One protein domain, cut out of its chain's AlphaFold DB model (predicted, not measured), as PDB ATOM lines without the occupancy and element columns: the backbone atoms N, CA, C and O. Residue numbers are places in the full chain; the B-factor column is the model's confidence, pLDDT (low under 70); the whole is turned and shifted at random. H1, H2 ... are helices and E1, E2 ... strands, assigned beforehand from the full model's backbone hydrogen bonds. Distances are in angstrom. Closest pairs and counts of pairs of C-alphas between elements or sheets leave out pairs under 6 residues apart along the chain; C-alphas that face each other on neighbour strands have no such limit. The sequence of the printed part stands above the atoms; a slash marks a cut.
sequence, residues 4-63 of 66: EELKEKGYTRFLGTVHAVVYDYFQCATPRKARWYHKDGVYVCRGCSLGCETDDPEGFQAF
ATOM      1  N   GLU A   4     -86.289 -11.579  46.282       88.56
ATOM      2  CA  GLU A   4     -85.983 -11.709  47.712       88.56
ATOM      3  C   GLU A   4     -87.191 -12.229  48.502       88.56
ATOM      4  O   GLU A   4     -87.064 -13.237  49.192       88.56
ATOM      5  N   GLU A   5     -88.380 -11.640  48.306       90.81
ATOM      6  CA  GLU A   5     -89.612 -12.091  48.974       90.81
ATOM      7  C   GLU A   5     -89.960 -13.550  48.617       90.81
ATOM      8  O   GLU A   5     -90.467 -14.304  49.447       90.81
ATOM      9  N   LEU A   6     -89.699 -13.966  47.371       91.25
ATOM     10  CA  LEU A   6     -89.877 -15.353  46.929       91.25
ATOM     11  C   LEU A   6     -88.927 -16.294  47.676       91.25
ATOM     12  O   LEU A   6     -89.359 -17.326  48.194       91.25
ATOM     13  N   LYS A   7     -87.649 -15.917  47.770       91.19
ATOM     14  CA  LYS A   7     -86.633 -16.702  48.472       91.19
ATOM     15  C   LYS A   7     -86.959 -16.848  49.961       91.19
ATOM     16  O   LYS A   7     -86.882 -17.957  50.480       91.19
ATOM     17  N   GLU A   8     -87.375 -15.772  50.631       95.44
ATOM     18  CA  GLU A   8     -87.798 -15.803  52.043       95.44
ATOM     19  C   GLU A   8     -89.015 -16.708  52.268       95.44
ATOM     20  O   GLU A   8     -89.109 -17.396  53.283       95.44
ATOM     21  N   LYS A   9     -89.925 -16.775  51.289       93.50
ATOM     22  CA  LYS A   9     -91.080 -17.681  51.311       93.50
ATOM     23  C   LYS A   9     -90.738 -19.129  50.950       93.50
ATOM     24  O   LYS A   9     -91.635 -19.973  50.996       93.50
ATOM     25  N   GLY A  10     -89.484 -19.440  50.621       94.94
ATOM     26  CA  GLY A  10     -89.018 -20.789  50.295       94.94
ATOM     27  C   GLY A  10     -89.201 -21.194  48.832       94.94
ATOM     28  O   GLY A  10     -89.130 -22.379  48.526       94.94
ATOM     29  N   TYR A  11     -89.450 -20.243  47.929       94.94
ATOM     30  CA  TYR A  11     -89.461 -20.528  46.498       94.94
ATOM     31  C   TYR A  11     -88.043 -20.713  45.961       94.94
ATOM     32  O   TYR A  11     -87.134 -19.933  46.257       94.94
ATOM     33  N   THR A  12     -87.875 -21.710  45.099       94.12
ATOM     34  CA  THR A  12     -86.633 -21.965  44.367       94.12
ATOM     35  C   THR A  12     -86.797 -21.609  42.903       94.12
ATOM     36  O   THR A  12     -87.889 -21.675  42.344       94.12
ATOM     37  N   ARG A  13     -85.709 -21.201  42.249       92.62
ATOM     38  CA  ARG A  13     -85.752 -20.891  40.819       92.62
ATOM     39  C   ARG A  13     -86.021 -22.167  40.022       92.62
ATOM     40  O   ARG A  13     -85.313 -23.152  40.194       92.62
ATOM     41  N   PHE A  14     -87.009 -22.124  39.133       92.06
ATOM     42  CA  PHE A  14     -87.312 -23.232  38.237       92.06
ATOM     43  C   PHE A  14     -86.250 -23.303  37.138       92.06
ATOM     44  O   PHE A  14     -86.105 -22.383  36.328       92.06
ATOM     45  N   LEU A  15     -85.482 -24.391  37.137       89.12
ATOM     46  CA  LEU A  15     -84.439 -24.678  36.155       89.12
ATOM     47  C   LEU A  15     -84.961 -25.735  35.181       89.12
ATOM     48  O   LEU A  15     -84.587 -26.900  35.240       89.12
ATOM     49  N   GLY A  16     -85.876 -25.327  34.310       89.19
ATOM     50  CA  GLY A  16     -86.495 -26.197  33.320       89.19
ATOM     51  C   GLY A  16     -86.916 -25.428  32.076       89.19
ATOM     52  O   GLY A  16     -86.652 -24.232  31.939       89.19
ATOM     53  N   THR A  17     -87.598 -26.124  31.177       90.62
ATOM     54  CA  THR A  17     -88.257 -25.517  30.022       90.62
ATOM     55  C   THR A  17     -89.713 -25.234  30.367       90.62
ATOM     56  O   THR A  17     -90.380 -26.062  30.981       90.62
ATOM     57  N   VAL A  18     -90.203 -24.059  29.976       92.19
ATOM     58  CA  VAL A  18     -91.620 -23.695  30.089       92.19
ATOM     59  C   VAL A  18     -92.176 -23.549  28.682       92.19
ATOM     60  O   VAL A  18     -91.623 -22.802  27.869       92.19
ATOM     61  N   HIS A  19     -93.229 -24.301  28.383       93.81
ATOM     62  CA  HIS A  19     -93.851 -24.350  27.069       93.81
ATOM     63  C   HIS A  19     -94.505 -23.007  26.710       93.81
ATOM     64  O   HIS A  19     -94.985 -22.282  27.582       93.81
ATOM     65  N   ALA A  20     -94.554 -22.683  25.412       91.38
ATOM     66  CA  ALA A  20     -95.090 -21.413  24.908       91.38
ATOM     67  C   ALA A  20     -96.525 -21.135  25.395       91.38
ATOM     68  O   ALA A  20     -96.828 -20.019  25.810       91.38
ATOM     69  N   VAL A  21     -97.350 -22.188  25.453       91.75
ATOM     70  CA  VAL A  21     -98.757 -22.134  25.887       91.75
ATOM     71  C   VAL A  21     -98.952 -21.515  27.274       91.75
ATOM     72  O   VAL A  21     -99.936 -20.816  27.495       91.75
ATOM     73  N   VAL A  22     -97.998 -21.698  28.195       91.69
ATOM     74  CA  VAL A  22     -98.068 -21.111  29.542       91.69
ATOM     75  C   VAL A  22     -97.976 -19.587  29.450       91.69
ATOM     76  O   VAL A  22     -98.711 -18.861  30.114       91.69
ATOM     77  N   TYR A  23     -97.097 -19.074  28.589       91.19
ATOM     78  CA  TYR A  23     -96.964 -17.634  28.375       91.19
ATOM     79  C   TYR A  23     -98.176 -17.041  27.661       91.19
ATOM     80  O   TYR A  23     -98.559 -15.916  27.983       91.19
ATOM     81  N   ASP A  24     -98.778 -17.792  26.738       90.06
ATOM     82  CA  ASP A  24     -99.991 -17.382  26.028       90.06
ATOM     83  C   ASP A  24    -101.190 -17.306  26.980       90.06
ATOM     84  O   ASP A  24    -101.912 -16.307  26.978       90.06
ATOM     85  N   TYR A  25    -101.350 -18.303  27.860       89.06
ATOM     86  CA  TYR A  25    -102.381 -18.328  28.901       89.06
ATOM     87  C   TYR A  25    -102.306 -17.092  29.807       89.06
ATOM     88  O   TYR A  25    -103.306 -16.418  30.047       89.06
ATOM     89  N   PHE A  26    -101.097 -16.738  30.247       88.69
ATOM     90  CA  PHE A  26    -100.864 -15.557  31.080       88.69
ATOM     91  C   PHE A  26    -100.739 -14.240  30.301       88.69
ATOM     92  O   PHE A  26    -100.425 -13.208  30.903       88.69
ATOM     93  N   GLN A  27    -100.939 -14.262  28.978       89.25
ATOM     94  CA  GLN A  27    -100.801 -13.101  28.092       89.25
ATOM     95  C   GLN A  27     -99.481 -12.342  28.316       89.25
ATOM     96  O   GLN A  27     -99.424 -11.109  28.371       89.25
ATOM     97  N   CYS A  28     -98.387 -13.083  28.492       88.94
ATOM     98  CA  CYS A  28     -97.097 -12.506  28.828       88.94
ATOM     99  C   CYS A  28     -96.500 -11.759  27.628       88.94
ATOM    100  O   CYS A  28     -96.004 -12.369  26.685       88.94
ATOM    101  N   ALA A  29     -96.458 -10.427  27.699       85.75
ATOM    102  CA  ALA A  29     -95.912  -9.588  26.628       85.75
ATOM    103  C   ALA A  29     -94.404  -9.801  26.380       85.75
ATOM    104  O   ALA A  29     -93.897  -9.512  25.297       85.75
ATOM    105  N   THR A  30     -93.663 -10.292  27.381       86.62
ATOM    106  CA  THR A  30     -92.208 -10.490  27.289       86.62
ATOM    107  C   THR A  30     -91.748 -11.845  27.844       86.62
ATOM    108  O   THR A  30     -91.034 -11.873  28.851       86.62
ATOM    109  N   PRO A  31     -92.055 -12.973  27.172       87.50
ATOM    110  CA  PRO A  31     -91.701 -14.317  27.650       87.50
ATOM    111  C   PRO A  31     -90.197 -14.502  27.877       87.50
ATOM    112  O   PRO A  31     -89.772 -15.142  28.829       87.50
ATOM    113  N   ARG A  32     -89.354 -13.852  27.063       86.44
ATOM    114  CA  ARG A  32     -87.885 -13.917  27.196       86.44
ATOM    115  C   ARG A  32     -87.341 -13.292  28.486       86.44
ATOM    116  O   ARG A  32     -86.192 -13.539  28.837       86.44
ATOM    117  N   LYS A  33     -88.125 -12.441  29.156       87.25
ATOM    118  CA  LYS A  33     -87.764 -11.826  30.443       87.25
ATOM    119  C   LYS A  33     -88.362 -12.574  31.634       87.25
ATOM    120  O   LYS A  33     -88.042 -12.226  32.769       87.25
ATOM    121  N   ALA A  34     -89.217 -13.564  31.386       89.25
ATOM    122  CA  ALA A  34     -89.856 -14.342  32.429       89.25
ATOM    123  C   ALA A  34     -88.833 -15.215  33.165       89.25
ATOM    124  O   ALA A  34     -88.005 -15.902  32.566       89.25
ATOM    125  N   ARG A  35     -88.911 -15.190  34.490       91.38
ATOM    126  CA  ARG A  35     -88.196 -16.072  35.405       91.38
ATOM    127  C   ARG A  35     -89.227 -16.792  36.247       91.38
ATOM    128  O   ARG A  35     -90.003 -16.140  36.942       91.38
ATOM    129  N   TRP A  36     -89.211 -18.114  36.188       92.75
ATOM    130  CA  TRP A  36     -90.114 -18.947  36.962       92.75
ATOM    131  C   TRP A  36     -89.454 -19.417  38.254       92.75
ATOM    132  O   TRP A  36     -88.255 -19.703  38.304       92.75
ATOM    133  N   TYR A  37     -90.267 -19.486  39.293       93.94
ATOM    134  CA  TYR A  37     -89.947 -19.967  40.625       93.94
ATOM    135  C   TYR A  37     -90.976 -21.021  40.999       93.94
ATOM    136  O   TYR A  37     -92.102 -20.936  40.524       93.94
ATOM    137  N   HIS A  38     -90.617 -21.993  41.830       93.75
ATOM    138  CA  HIS A  38     -91.551 -23.017  42.279       93.75
ATOM    139  C   HIS A  38     -91.403 -23.321  43.769       93.75
ATOM    140  O   HIS A  38     -90.321 -23.163  44.339       93.75
ATOM    141  N   LYS A  39     -92.504 -23.745  44.385       94.50
ATOM    142  CA  LYS A  39     -92.583 -24.245  45.759       94.50
ATOM    143  C   LYS A  39     -93.832 -25.111  45.891       94.50
ATOM    144  O   LYS A  39     -94.903 -24.661  45.512       94.50
ATOM    145  N   ASP A  40     -93.700 -26.322  46.431       91.69
ATOM    146  CA  ASP A  40     -94.838 -27.201  46.757       91.69
ATOM    147  C   ASP A  40     -95.843 -27.401  45.598       91.69
ATOM    148  O   ASP A  40     -97.050 -27.432  45.806       91.69
ATOM    149  N   GLY A  41     -95.346 -27.506  44.358       89.56
ATOM    150  CA  GLY A  41     -96.180 -27.660  43.154       89.56
ATOM    151  C   GLY A  41     -96.757 -26.356  42.589       89.56
ATOM    152  O   GLY A  41     -97.329 -26.375  41.509       89.56
ATOM    153  N   VAL A  42     -96.553 -25.223  43.261       92.88
ATOM    154  CA  VAL A  42     -96.947 -23.893  42.781       92.88
ATOM    155  C   VAL A  42     -95.789 -23.242  42.037       92.88
ATOM    156  O   VAL A  42     -94.651 -23.266  42.506       92.88
ATOM    157  N   TYR A  43     -96.084 -22.609  40.907       93.69
ATOM    158  CA  TYR A  43     -95.161 -21.896  40.038       93.69
ATOM    159  C   TYR A  43     -95.504 -20.410  39.992       93.69
ATOM    160  O   TYR A  43     -96.644 -20.034  39.738       93.69
ATOM    161  N   VAL A  44     -94.501 -19.550  40.167       92.81
ATOM    162  CA  VAL A  44     -94.645 -18.090  40.120       92.81
ATOM    163  C   VAL A  44     -93.681 -17.494  39.101       92.81
ATOM    164  O   VAL A  44     -92.481 -17.768  39.121       92.81
ATOM    165  N   CYS A  45     -94.184 -16.622  38.231       91.44
ATOM    166  CA  CYS A  45     -93.403 -15.890  37.243       91.44
ATOM    167  C   CYS A  45     -93.070 -14.472  37.707       91.44
ATOM    168  O   CYS A  45     -93.927 -13.703  38.155       91.44
ATOM    169  N   ARG A  46     -91.820 -14.071  37.475       88.56
ATOM    170  CA  ARG A  46     -91.346 -12.687  37.531       88.56
ATOM    171  C   ARG A  46     -90.865 -12.266  36.149       88.56
ATOM    172  O   ARG A  46     -89.962 -12.888  35.603       88.56
ATOM    173  N   GLY A  47     -91.439 -11.202  35.590       78.19
ATOM    174  CA  GLY A  47     -91.028 -10.651  34.289       78.19
ATOM    175  C   GLY A  47     -92.145 -10.536  33.253       78.19
ATOM    176  O   GLY A  47     -91.952  -9.869  32.240       78.19
ATOM    177  N   CYS A  48     -93.315 -11.118  33.521       81.88
ATOM    178  CA  CYS A  48     -94.559 -10.795  32.824       81.88
ATOM    179  C   CYS A  48     -95.272  -9.639  33.544       81.88
ATOM    180  O   CYS A  48     -95.167  -9.506  34.765       81.88
ATOM    181  N   SER A  49     -95.993  -8.807  32.794       65.12
ATOM    182  CA  SER A  49     -96.607  -7.548  33.252       65.12
ATOM    183  C   SER A  49     -97.581  -7.712  34.422       65.12
ATOM    184  O   SER A  49     -97.728  -6.786  35.213       65.12
ATOM    185  N   LEU A  50     -98.232  -8.873  34.535       66.12
ATOM    186  CA  LEU A  50     -99.311  -9.109  35.499       66.12
ATOM    187  C   LEU A  50     -98.910  -9.924  36.737       66.12
ATOM    188  O   LEU A  50     -99.679  -9.968  37.686       66.12
ATOM    189  N   GLY A  51     -97.702 -10.493  36.789       69.50
ATOM    190  CA  GLY A  51     -97.381 -11.514  37.793       69.50
ATOM    191  C   GLY A  51     -98.209 -12.778  37.544       69.50
ATOM    192  O   GLY A  51     -99.433 -12.756  37.581       69.50
ATOM    193  N   CYS A  52     -97.545 -13.883  37.225       85.38
ATOM    194  CA  CYS A  52     -98.231 -15.129  36.881       85.38
ATOM    195  C   CYS A  52     -98.040 -16.117  38.024       85.38
ATOM    196  O   CYS A  52     -96.915 -16.255  38.500       85.38
ATOM    197  N   GLU A  53     -99.100 -16.796  38.441       90.56
ATOM    198  CA  GLU A  53     -99.061 -17.867  39.436       90.56
ATOM    199  C   GLU A  53     -99.965 -19.005  38.962       90.56
ATOM    200  O   GLU A  53    -101.060 -18.742  38.465       90.56
ATOM    201  N   THR A  54     -99.489 -20.244  39.057       91.38
ATOM    202  CA  THR A  54    -100.252 -21.455  38.720       91.38
ATOM    203  C   THR A  54     -99.801 -22.623  39.583       91.38
ATOM    204  O   THR A  54     -98.618 -22.745  39.880       91.38
ATOM    205  N   ASP A  55    -100.727 -23.485  39.972       92.31
ATOM    206  CA  ASP A  55    -100.481 -24.804  40.560       92.31
ATOM    207  C   ASP A  55    -100.566 -25.937  39.523       92.31
ATOM    208  O   ASP A  55    -100.298 -27.094  39.840       92.31
ATOM    209  N   ASP A  56    -100.897 -25.604  38.272       90.88
ATOM    210  CA  ASP A  56    -100.884 -26.535  37.149       90.88
ATOM    211  C   ASP A  56     -99.446 -26.744  36.630       90.88
ATOM    212  O   ASP A  56     -98.820 -25.782  36.156       90.88
ATOM    213  N   PRO A  57     -98.896 -27.973  36.699       89.31
ATOM    214  CA  PRO A  57     -97.585 -28.291  36.147       89.31
ATOM    215  C   PRO A  57     -97.586 -28.436  34.615       89.31
ATOM    216  O   PRO A  57     -96.518 -28.645  34.031       89.31
ATOM    217  N   GLU A  58     -98.736 -28.364  33.936       91.75
ATOM    218  CA  GLU A  58     -98.813 -28.493  32.482       91.75
ATOM    219  C   GLU A  58     -97.937 -27.441  31.782       91.75
ATOM    220  O   GLU A  58     -97.959 -26.243  32.064       91.75
ATOM    221  N   GLY A  59     -97.091 -27.910  30.860       89.75
ATOM    222  CA  GLY A  59     -96.130 -27.062  30.161       89.75
ATOM    223  C   GLY A  59     -94.862 -26.728  30.957       89.75
ATOM    224  O   GLY A  59     -93.972 -26.096  30.387       89.75
ATOM    225  N   PHE A  60     -94.712 -27.178  32.207       91.69
ATOM    226  CA  PHE A  60     -93.465 -27.077  32.972       91.69
ATOM    227  C   PHE A  60     -92.682 -28.388  32.904       91.69
ATOM    228  O   PHE A  60     -93.065 -29.404  33.476       91.69
ATOM    229  N   GLN A  61     -91.524 -28.360  32.249       89.50
ATOM    230  CA  GLN A  61     -90.628 -29.508  32.160       89.50
ATOM    231  C   GLN A  61     -89.323 -29.208  32.899       89.50
ATOM    232  O   GLN A  61     -88.458 -28.496  32.387       89.50
ATOM    233  N   ALA A  62     -89.177 -29.734  34.116       80.88
ATOM    234  CA  ALA A  62     -87.936 -29.610  34.876       80.88
ATOM    235  C   ALA A  62     -86.782 -30.313  34.141       80.88
ATOM    236  O   ALA A  62     -86.978 -31.375  33.544       80.88
ATOM    237  N   PHE A  63     -85.570 -29.752  34.198       76.75
ATOM    238  CA  PHE A  63     -84.398 -30.538  33.829       76.75
ATOM    239  C   PHE A  63     -84.218 -31.643  34.871       76.75
ATOM    240  O   PHE A  63     -84.165 -31.370  36.070       76.75
TER     241      PHE A  63
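What this domain is: This is residues 4 to 63 of the 66 residues of an uncharacterized protein of Desulfovibrio gracilis DSM 16080 (UniProt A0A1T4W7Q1). A small three-stranded antiparallel sheet, E2, E3 and E4, stands near the middle, with the short helices H1 and H2 towards opposite ends of the longest span. A separate two-stranded antiparallel ribbon, E1 with E5, lies off one side of that sheet and joins an early stretch to the last residues printed. The printed part has 60 residues, with two named helices and five named strands in the order H1 E1 H2 E2 E3 E4 E5; the class is mixed, helices and strands. The whole is compact, with a radius of gyration of the C-alphas of 10.6 A, and its rounded outline spans 28 by 22 by 17 A.

How they stand to each other: The larger sheet runs E2, residues 35 to 39, E3, residues 42 to 46, and E4, residues 52 to 54. It is a meander, each strand the antiparallel neighbour of the one before, and E2 with E3 and E3 with E4 are hairpins. E2 and E3 run at 154 degrees, with N 37 and O 44 within hydrogen-bond range at 2.8 A. E3 and E4 run at 170 degrees, with N 43 and O 54 at 2.7 A. Residues 12 to 13 also pair, antiparallel, with residues 37 to 38 of E2. H1, residues 4 to 8, is on the sheet but only grazes it with its residues 6 to 7; the closest C-alphas of H1 and E2, those of Leu 6 and Tyr 37, are 7.8 A apart. H2, residues 20 to 25, is only just on the sheet, with 5 pairs of C-alphas within 10 A, and only grazes it with residues 22 to 25. H1 and H2 are apart. E1, residues 16 to 18, and E5, residues 60 to 62, are antiparallel neighbours at 168 degrees, with N 17 and O 61 at 2.8 A. E1 and E2 are only just apart, the closest C-alphas 8.5 A from each other. In H1 and H2 every O i to N i+4 pair is within hydrogen-bond range.

Where its parts are: E2 measures 13.9 A from C-alpha 35 to C-alpha 39, and E3 13.6 A from C-alpha 42 to C-alpha 46. H2 measures 8.9 A, E4 6.9 A, E1 6.6 A, E5 6.4 A and H1 6.2 A. H1 begins at C-alpha 4 (-85.983, -11.709, 47.712), E2 begins at C-alpha 35 (-88.196, -16.072, 35.405), and E5 ends at C-alpha 62 (-87.936, -29.610, 34.876).

The domain as a whole: The two C-alphas farthest apart, those of Glu 8 and Val 21, are 29.1 A apart. The printed part has no cut, and no link is long. Mean pLDDT of the printed part is 89.0; residues 49 to 51 are under 70.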